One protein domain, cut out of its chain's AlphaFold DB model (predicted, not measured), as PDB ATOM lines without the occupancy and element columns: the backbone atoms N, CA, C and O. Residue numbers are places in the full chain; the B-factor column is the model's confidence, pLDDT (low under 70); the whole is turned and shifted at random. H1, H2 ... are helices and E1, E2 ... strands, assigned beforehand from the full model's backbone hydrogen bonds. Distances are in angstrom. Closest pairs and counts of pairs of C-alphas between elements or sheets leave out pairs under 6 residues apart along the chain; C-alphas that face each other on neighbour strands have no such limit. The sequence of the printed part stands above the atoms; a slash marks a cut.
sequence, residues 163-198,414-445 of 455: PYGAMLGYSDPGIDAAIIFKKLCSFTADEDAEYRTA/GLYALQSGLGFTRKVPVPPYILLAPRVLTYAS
ATOM      1  N   PRO A 163     101.331 136.182 131.306       91.56
ATOM      2  CA  PRO A 163     102.673 135.680 131.009       91.56
ATOM      3  C   PRO A 163     103.032 135.611 129.510       91.56
ATOM      4  O   PRO A 163     104.194 135.380 129.169       91.56
ATOM      5  N   TYR A 164     102.066 135.809 128.610       94.19
ATOM      6  CA  TYR A 164     102.267 135.643 127.167       94.19
ATOM      7  C   TYR A 164     101.865 136.896 126.397       94.19
ATOM      8  O   TYR A 164     100.949 137.623 126.792       94.19
ATOM      9  N   GLY A 165     102.552 137.168 125.290       94.31
ATOM     10  CA  GLY A 165     102.261 138.331 124.460       94.31
ATOM     11  C   GLY A 165     103.395 138.756 123.539       94.31
ATOM     12  O   GLY A 165     104.543 138.329 123.696       94.31
ATOM     13  N   ALA A 166     103.072 139.644 122.598       95.00
ATOM     14  CA  ALA A 166     104.049 140.267 121.716       95.00
ATOM     15  C   ALA A 166     104.795 141.398 122.438       95.00
ATOM     16  O   ALA A 166     104.191 142.295 123.038       95.00
ATOM     17  N   MET A 167     106.120 141.377 122.338       95.25
ATOM     18  CA  MET A 167     107.026 142.374 122.898       95.25
ATOM     19  C   MET A 167     107.846 143.026 121.791       95.25
ATOM     20  O   MET A 167     108.558 142.348 121.053       95.25
ATOM     21  N   LEU A 168     107.791 144.352 121.719       95.19
ATOM     22  CA  LEU A 168     108.597 145.152 120.805       95.19
ATOM     23  C   LEU A 168     109.782 145.763 121.552       95.19
ATOM     24  O   LEU A 168     109.586 146.499 122.521       95.19
ATOM     25  N   GLY A 169     110.991 145.481 121.077       93.31
ATOM     26  CA  GLY A 169     112.213 146.191 121.439       93.31
ATOM     27  C   GLY A 169     112.513 147.293 120.424       93.31
ATOM     28  O   GLY A 169     112.655 147.003 119.239       93.31
ATOM     29  N   TYR A 170     112.635 148.546 120.854       91.88
ATOM     30  CA  TYR A 170     112.973 149.675 119.976       91.88
ATOM     31  C   TYR A 170     113.937 150.644 120.665       91.88
ATOM     32  O   TYR A 170     114.057 150.649 121.886       91.88
ATOM     33  N   SER A 171     114.647 151.457 119.886       89.62
ATOM     34  CA  SER A 171     115.532 152.506 120.403       89.62
ATOM     35  C   SER A 171     114.856 153.872 120.296       89.62
ATOM     36  O   SER A 171     114.349 154.209 119.224       89.62
ATOM     37  N   ASP A 172     114.911 154.674 121.357       85.56
ATOM     38  CA  ASP A 172     114.476 156.074 121.347       85.56
ATOM     39  C   ASP A 172     115.672 156.979 121.696       85.56
ATOM     40  O   ASP A 172     116.156 156.917 122.824       85.56
ATOM     41  N   PRO A 173     116.158 157.831 120.770       83.69
ATOM     42  CA  PRO A 173     117.270 158.749 121.035       83.69
ATOM     43  C   PRO A 173     117.010 159.762 122.159       83.69
ATOM     44  O   PRO A 173     117.954 160.382 122.642       83.69
ATOM     45  N   GLY A 174     115.747 159.984 122.537       84.81
ATOM     46  CA  GLY A 174     115.365 160.869 123.637       84.81
ATOM     47  C   GLY A 174     115.477 160.231 125.023       84.81
ATOM     48  O   GLY A 174     115.299 160.931 126.019       84.81
ATOM     49  N   ILE A 175     115.754 158.928 125.098       81.94
ATOM     50  CA  ILE A 175     115.830 158.161 126.341       81.94
ATOM     51  C   ILE A 175     117.229 157.549 126.437       81.94
ATOM     52  O   ILE A 175     117.709 156.937 125.486       81.94
ATOM     53  N   ASP A 176     117.882 157.685 127.595       80.12
ATOM     54  CA  ASP A 176     119.175 157.040 127.869       80.12
ATOM     55  C   ASP A 176     118.985 155.538 128.152       80.12
ATOM     56  O   ASP A 176     119.137 155.044 129.266       80.12
ATOM     57  N   ALA A 177     118.543 154.807 127.129       76.50
ATOM     58  CA  ALA A 177     118.356 153.367 127.155       76.50
ATOM     59  C   ALA A 177     118.799 152.771 125.817       76.50
ATOM     60  O   ALA A 177     118.397 153.231 124.751       76.50
ATOM     61  N   ALA A 178     119.598 151.702 125.866       81.06
ATOM     62  CA  ALA A 178     120.068 151.032 124.653       81.06
ATOM     63  C   ALA A 178     118.907 150.444 123.830       81.06
ATOM     64  O   ALA A 178     118.893 150.560 122.607       81.06
ATOM     65  N   ILE A 179     117.940 149.808 124.506       86.38
ATOM     66  CA  ILE A 179     116.714 149.252 123.923       86.38
ATOM     67  C   ILE A 179     115.595 149.375 124.959       86.38
ATOM     68  O   ILE A 179     115.785 149.048 126.131       86.38
ATOM     69  N   ILE A 180     114.419 149.800 124.512       88.75
ATOM     70  CA  ILE A 180     113.188 149.872 125.291       88.75
ATOM     71  C   ILE A 180     112.302 148.705 124.878       88.75
ATOM     72  O   ILE A 180     111.960 148.572 123.704       88.75
ATOM     73  N   PHE A 181     111.907 147.877 125.845       91.00
ATOM     74  CA  PHE A 181     110.935 146.811 125.628       91.00
ATOM     75  C   PHE A 181     109.542 147.267 126.036       91.00
ATOM     76  O   PHE A 181     109.340 147.816 127.117       91.00
ATOM     77  N   LYS A 182     108.562 147.000 125.175       92.12
ATOM     78  CA  LYS A 182     107.153 147.271 125.440       92.12
ATOM     79  C   LYS A 182     106.304 146.078 125.032       92.12
ATOM     80  O   LYS A 182     106.425 145.588 123.912       92.12
ATOM     81  N   LYS A 183     105.393 145.661 125.912       92.44
ATOM     82  CA  LYS A 183     104.319 144.738 125.542       92.44
ATOM     83  C   LYS A 183     103.310 145.449 124.642       92.44
ATOM     84  O   LYS A 183     102.818 146.521 124.995       92.44
ATOM     85  N   LEU A 184     103.037 144.876 123.475       93.38
ATOM     86  CA  LEU A 184     102.052 145.410 122.533       93.38
ATOM     87  C   LEU A 184     100.677 144.785 122.748       93.38
ATOM     88  O   LEU A 184      99.680 145.501 122.758       93.38
ATOM     89  N   CYS A 185     100.630 143.475 122.974       93.06
ATOM     90  CA  CYS A 185      99.398 142.746 123.237       93.06
ATOM     91  C   CYS A 185      99.668 141.501 124.087       93.06
ATOM     92  O   CYS A 185     100.810 141.048 124.204       93.06
ATOM     93  N   SER A 186      98.606 140.976 124.688       93.94
ATOM     94  CA  SER A 186      98.619 139.747 125.480       93.94
ATOM     95  C   SER A 186      98.074 138.588 124.663       93.94
ATOM     96  O   SER A 186      97.173 138.781 123.847       93.94
ATOM     97  N   PHE A 187      98.602 137.396 124.918       94.75
ATOM     98  CA  PHE A 187      98.145 136.158 124.297       94.75
ATOM     99  C   PHE A 187      97.595 135.203 125.346       94.75
ATOM    100  O   PHE A 187      98.002 135.209 126.510       94.75
ATOM    101  N   THR A 188      96.679 134.346 124.917       94.12
ATOM    102  CA  THR A 188      96.374 133.115 125.641       94.12
ATOM    103  C   THR A 188      97.546 132.134 125.537       94.12
ATOM    104  O   THR A 188      98.420 132.267 124.681       94.12
ATOM    105  N   ALA A 189      97.574 131.129 126.418       93.19
ATOM    106  CA  ALA A 189      98.599 130.084 126.369       93.19
ATOM    107  C   ALA A 189      98.571 129.303 125.043       93.19
ATOM    108  O   ALA A 189      99.624 128.924 124.536       93.19
ATOM    109  N   ASP A 190      97.376 129.089 124.489       94.81
ATOM    110  CA  ASP A 190      97.190 128.342 123.246       94.81
ATOM    111  C   ASP A 190      97.678 129.150 122.034       94.81
ATOM    112  O   ASP A 190      98.440 128.619 121.231       94.81
ATOM    113  N   GLU A 191      97.338 130.445 121.947       95.50
ATOM    114  CA  GLU A 191      97.844 131.343 120.890       95.50
ATOM    115  C   GLU A 191      99.376 131.444 120.919       95.50
ATOM    116  O   GLU A 191     100.039 131.327 119.891       95.50
ATOM    117  N   ASP A 192      99.966 131.626 122.104       94.69
ATOM    118  CA  ASP A 192     101.422 131.695 122.252       94.69
ATOM    119  C   ASP A 192     102.103 130.381 121.840       94.69
ATOM    120  O   ASP A 192     103.115 130.399 121.132       94.69
ATOM    121  N   ALA A 193     101.533 129.236 122.225       95.31
ATOM    122  CA  ALA A 193     102.034 127.929 121.818       95.31
ATOM    123  C   ALA A 193     101.941 127.725 120.298       95.31
ATOM    124  O   ALA A 193     102.883 127.193 119.700       95.31
ATOM    125  N   GLU A 194     100.848 128.165 119.675       95.75
ATOM    126  CA  GLU A 194     100.641 128.109 118.228       95.75
ATOM    127  C   GLU A 194     101.693 128.952 117.492       95.75
ATOM    128  O   GLU A 194     102.453 128.419 116.678       95.75
ATOM    129  N   TYR A 195     101.837 130.228 117.861       96.69
ATOM    130  CA  TYR A 195     102.829 131.134 117.279       96.69
ATOM    131  C   TYR A 195     104.262 130.628 117.437       96.69
ATOM    132  O   TYR A 195     105.042 130.654 116.481       96.69
ATOM    133  N   ARG A 196     104.628 130.147 118.632       95.38
ATOM    134  CA  ARG A 196     105.965 129.586 118.878       95.38
ATOM    135  C   ARG A 196     106.222 128.350 118.044       95.38
ATOM    136  O   ARG A 196     107.326 128.193 117.529       95.38
ATOM    137  N   THR A 197     105.235 127.467 117.941       94.38
ATOM    138  CA  THR A 197     105.381 126.212 117.206       94.38
ATOM    139  C   THR A 197     105.552 126.482 115.717       94.38
ATOM    140  O   THR A 197     106.503 125.964 115.133       94.38
ATOM    141  N   ALA A 198     104.708 127.335 115.130       95.12
ATOM    142  CA  ALA A 198     104.813 127.728 113.728       95.12
ATOM    143  C   ALA A 198     106.156 128.418 113.433       95.12
ATOM    144  O   ALA A 198     106.880 128.029 112.516       95.12
ATOM    145  N   GLY A 414     111.125 147.302 114.721       90.81
ATOM    146  CA  GLY A 414     112.014 147.037 115.842       90.81
ATOM    147  C   GLY A 414     112.378 145.565 115.949       90.81
ATOM    148  O   GLY A 414     112.241 144.783 115.010       90.81
ATOM    149  N   LEU A 415     112.858 145.189 117.125       92.56
ATOM    150  CA  LEU A 415     113.145 143.816 117.492       92.56
ATOM    151  C   LEU A 415     111.858 143.158 117.997       92.56
ATOM    152  O   LEU A 415     111.262 143.605 118.978       92.56
ATOM    153  N   TYR A 416     111.416 142.107 117.311       95.81
ATOM    154  CA  TYR A 416     110.194 141.388 117.665       95.81
ATOM    155  C   TYR A 416     110.516 140.223 118.596       95.81
ATOM    156  O   TYR A 416     111.421 139.425 118.332       95.81
ATOM    157  N   ALA A 417     109.765 140.114 119.686       95.75
ATOM    158  CA  ALA A 417     109.930 139.065 120.674       95.75
ATOM    159  C   ALA A 417     108.580 138.575 121.209       95.75
ATOM    160  O   ALA A 417     107.576 139.284 121.164       95.75
ATOM    161  N   LEU A 418     108.578 137.360 121.748       95.75
ATOM    162  CA  LEU A 418     107.459 136.776 122.479       95.75
ATOM    163  C   LEU A 418     107.814 136.660 123.959       95.75
ATOM    164  O   LEU A 418     108.843 136.068 124.295       95.75
ATOM    165  N   GLN A 419     106.950 137.159 124.837       94.25
ATOM    166  CA  GLN A 419     107.104 137.042 126.288       94.25
ATOM    167  C   GLN A 419     107.024 135.573 126.712       94.25
ATOM    168  O   GLN A 419     106.081 134.893 126.336       94.25
ATOM    169  N   SER A 420     108.003 135.065 127.460       86.19
ATOM    170  CA  SER A 420     108.131 133.639 127.807       86.19
ATOM    171  C   SER A 420     108.086 133.384 129.319       86.19
ATOM    172  O   SER A 420     108.784 132.500 129.820       86.19
ATOM    173  N   GLY A 421     107.342 134.191 130.075       84.25
ATOM    174  CA  GLY A 421     107.330 134.133 131.537       84.25
ATOM    175  C   GLY A 421     106.537 135.273 132.165       84.25
ATOM    176  O   GLY A 421     105.743 135.910 131.489       84.25
ATOM    177  N   LEU A 422     106.756 135.532 133.459       87.00
ATOM    178  CA  LEU A 422     106.090 136.624 134.183       87.00
ATOM    179  C   LEU A 422     106.175 137.945 133.411       87.00
ATOM    180  O   LEU A 422     107.208 138.235 132.811       87.00
ATOM    181  N   GLY A 423     105.087 138.712 133.429       84.56
ATOM    182  CA  GLY A 423     104.988 140.012 132.773       84.56
ATOM    183  C   GLY A 423     105.895 141.094 133.342       84.56
ATOM    184  O   GLY A 423     106.699 140.881 134.248       84.56
ATOM    185  N   PHE A 424     105.756 142.282 132.764       86.94
ATOM    186  CA  PHE A 424     106.487 143.465 133.189       86.94
ATOM    187  C   PHE A 424     106.082 143.845 134.611       86.94
ATOM    188  O   PHE A 424     104.899 144.027 134.892       86.94
ATOM    189  N   THR A 425     107.071 144.035 135.475       86.31
ATOM    190  CA  THR A 425     106.877 144.665 136.783       86.31
ATOM    191  C   THR A 425     107.907 145.764 136.958       86.31
ATOM    192  O   THR A 425     108.910 145.823 136.246       86.31
ATOM    193  N   ARG A 426     107.705 146.635 137.946       80.12
ATOM    194  CA  ARG A 426     108.710 147.640 138.315       80.12
ATOM    195  C   ARG A 426     110.077 147.006 138.624       80.12
ATOM    196  O   ARG A 426     111.109 147.572 138.286       80.12
ATOM    197  N   LYS A 427     110.075 145.817 139.240       79.56
ATOM    198  CA  LYS A 427     111.281 145.049 139.600       79.56
ATOM    199  C   LYS A 427     111.864 144.272 138.420       79.56
ATOM    200  O   LYS A 427     113.058 143.983 138.412       79.56
ATOM    201  N   VAL A 428     111.029 143.925 137.443       81.50
ATOM    202  CA  VAL A 428     111.398 143.168 136.244       81.50
ATOM    203  C   VAL A 428     110.974 143.972 135.009       81.50
ATOM    204  O   VAL A 428     109.953 143.673 134.385       81.50
ATOM    205  N   PRO A 429     111.744 145.018 134.644       79.56
ATOM    206  CA  PRO A 429     111.397 145.904 133.532       79.56
ATOM    207  C   PRO A 429     111.554 145.230 132.163       79.56
ATOM    208  O   PRO A 429     111.014 145.712 131.172       79.56
ATOM    209  N   VAL A 430     112.296 144.121 132.099       86.12
ATOM    210  CA  VAL A 430     112.439 143.288 130.904       86.12
ATOM    211  C   VAL A 430     112.130 141.845 131.303       86.12
ATOM    212  O   VAL A 430     112.989 141.183 131.890       86.12
ATOM    213  N   PRO A 431     110.905 141.356 131.046       86.50
ATOM    214  CA  PRO A 431     110.545 139.980 131.361       86.50
ATOM    215  C   PRO A 431     111.305 138.992 130.465       86.50
ATOM    216  O   PRO A 431     111.850 139.394 129.436       86.50
ATOM    217  N   PRO A 432     111.348 137.693 130.807       90.38
ATOM    218  CA  PRO A 432     111.898 136.673 129.921       90.38
ATOM    219  C   PRO A 432     111.209 136.706 128.554       90.38
ATOM    220  O   PRO A 432     109.983 136.796 128.477       90.38
ATOM    221  N   TYR A 433     111.988 136.618 127.479       93.00
ATOM    222  CA  TYR A 433     111.464 136.646 126.120       93.00
ATOM    223  C   TYR A 433     112.245 135.727 125.181       93.00
ATOM    224  O   TYR A 433     113.401 135.375 125.425       93.00
ATOM    225  N   ILE A 434     111.609 135.382 124.064       93.00
ATOM    226  CA  ILE A 434     112.222 134.686 122.932       93.00
ATOM    227  C   ILE A 434     112.182 135.615 121.724       93.00
ATOM    228  O   ILE A 434     111.127 136.130 121.362       93.00
ATOM    229  N   LEU A 435     113.343 135.829 121.108       94.25
ATOM    230  CA  LEU A 435     113.470 136.642 119.902       94.25
ATOM    231  C   LEU A 435     112.900 135.915 118.689       94.25
ATOM    232  O   LEU A 435     113.228 134.753 118.443       94.25
ATOM    233  N   LEU A 436     112.122 136.634 117.882       94.88
ATOM    234  CA  LEU A 436     111.710 136.154 116.573       94.88
ATOM    235  C   LEU A 436     112.842 136.408 115.575       94.88
ATOM    236  O   LEU A 436     113.228 137.544 115.313       94.88
ATOM    237  N   ALA A 437     113.404 135.328 115.031       92.12
ATOM    238  CA  ALA A 437     114.518 135.405 114.093       92.12
ATOM    239  C   ALA A 437     114.116 136.185 112.819       92.12
ATOM    240  O   ALA A 437     113.194 135.745 112.127       92.12
ATOM    241  N   PRO A 438     114.830 137.270 112.444       90.06
ATOM    242  CA  PRO A 438     114.457 138.109 111.301       90.06
ATOM    243  C   PRO A 438     114.321 137.345 109.982       90.06
ATOM    244  O   PRO A 438     113.389 137.597 109.231       90.06
ATOM    245  N   ARG A 439     115.187 136.350 109.735       85.94
ATOM    246  CA  ARG A 439     115.124 135.505 108.528       85.94
ATOM    247  C   ARG A 439     113.792 134.765 108.374       85.94
ATOM    248  O   ARG A 439     113.288 134.661 107.264       85.94
ATOM    249  N   VAL A 440     113.203 134.308 109.481       91.38
ATOM    250  CA  VAL A 440     111.903 133.616 109.483       91.38
ATOM    251  C   VAL A 440     110.791 134.599 109.141       91.38
ATOM    252  O   VAL A 440     109.919 134.290 108.336       91.38
ATOM    253  N   LEU A 441     110.857 135.809 109.706       92.88
ATOM    254  CA  LEU A 441     109.898 136.873 109.416       92.88
ATOM    255  C   LEU A 441     109.969 137.281 107.938       92.88
ATOM    256  O   LEU A 441     108.943 137.348 107.272       92.88
ATOM    257  N   THR A 442     111.180 137.468 107.402       88.50
ATOM    258  CA  THR A 442     111.403 137.773 105.981       88.50
ATOM    259  C   THR A 442     110.906 136.656 105.065       88.50
ATOM    260  O   THR A 442     110.259 136.946 104.059       88.50
ATOM    261  N   TYR A 443     111.171 135.393 105.410       89.31
ATOM    262  CA  TYR A 443     110.662 134.244 104.662       89.31
ATOM    263  C   TYR A 443     109.133 134.257 104.614       89.31
ATOM    264  O   TYR A 443     108.555 134.237 103.529       89.31
ATOM    265  N   ALA A 444     108.477 134.383 105.773       91.69
ATOM    266  CA  ALA A 444     107.023 134.437 105.847       91.69
ATOM    267  C   ALA A 444     106.466 135.598 105.005       91.69
ATOM    268  O   ALA A 444     105.550 135.388 104.213       91.69
ATOM    269  N   SER A 445     107.045 136.802 105.093       88.12
ATOM    270  CA  SER A 445     106.617 137.957 104.290       88.12
ATOM    271  C   SER A 445     106.729 137.725 102.779       88.12
ATOM    272  O   SER A 445     105.834 138.134 102.040       88.12
TER     273      SER A 445
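Overview. This is residues 163 to 198 and 414 to 445 of the 455 residues of an uncharacterized protein of Gordonia sp. JH63 (UniProt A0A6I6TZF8). A small, strongly twisted sheet of two antiparallel hairpins side by side, E1 with E2 and E3 with E4, has helix H1 near one end of E1 and E3, with few close contacts, while the short helix H2 is set off from the sheet after E4. Both helices lie toward one end of the longest axis, and the hairpin loops, residues 171 to 179 and 420 to 432, reach toward the other. The printed part has 68 residues with two named helices and four named strands, in the order E1 E2 H1 E3 E4 H2; the sheet's order is E2 - E1 - E3 - E4, all antiparallel, and the class is mixed, helices and strands. It is only just compact, close to loose, with a radius of gyration of the C-alphas of 12.7 A and spans of 35 by 27 by 15 A.

Along the chain. Find C-alpha 165 at (102.261, 138.331, 124.460); from there E1 runs through residues 165 to 170 for 16.2 A. E2, residues 180 to 186, covers 17.7 A, E3, residues 415 to 419, 12.6 A, and E4 is residues 433 to 435, 6.5 A. Look for H1 from C-alpha 189 at (98.599, 130.084, 126.369) to residue 198, 14.3 A. H2, residues 438 to 445, covers 10.5 A and ends at C-alpha 445, (106.617, 137.957, 104.290).

Arrangement. Begin at the inner strands E1 and E3, antiparallel at 149 degrees, where N 167 and O 417 are 2.8 A apart, within hydrogen-bond range. Beside E1 is edge strand E2, antiparallel at 157 degrees, with N 182 and O 168 at 2.9 A; the two form a hairpin. Beside E3 is edge strand E4, its hairpin partner, antiparallel at 143 degrees, with N 418 and O 434 at 2.9 A. H1 is on the sheet at a height over the sheet of 10.1 A, and runs along the strands, at 8 degrees to E1 on the local plane. It lies over E1 and, only just, with 3 C-alphas, over E3. The closest C-alphas of H1 and E1 are those of Asp 192 and Gly 165, 7.0 A. H2 is not on the sheet, and H1 and H2 are apart. In H1 and H2 every O i to N i+4 pair is within hydrogen-bond range.

Size, cuts and confidence. The C-alphas farthest apart, those of Gly 174 and Asp 190, are 37.3 A apart. Residues 199 to 413 are not printed, and C-alphas 198 and 414 are 20.7 A apart across this cut. The link from E3 to E4 is long, 13 residues. The mean pLDDT of the printed part is 90.2, and no printed residue is under 70.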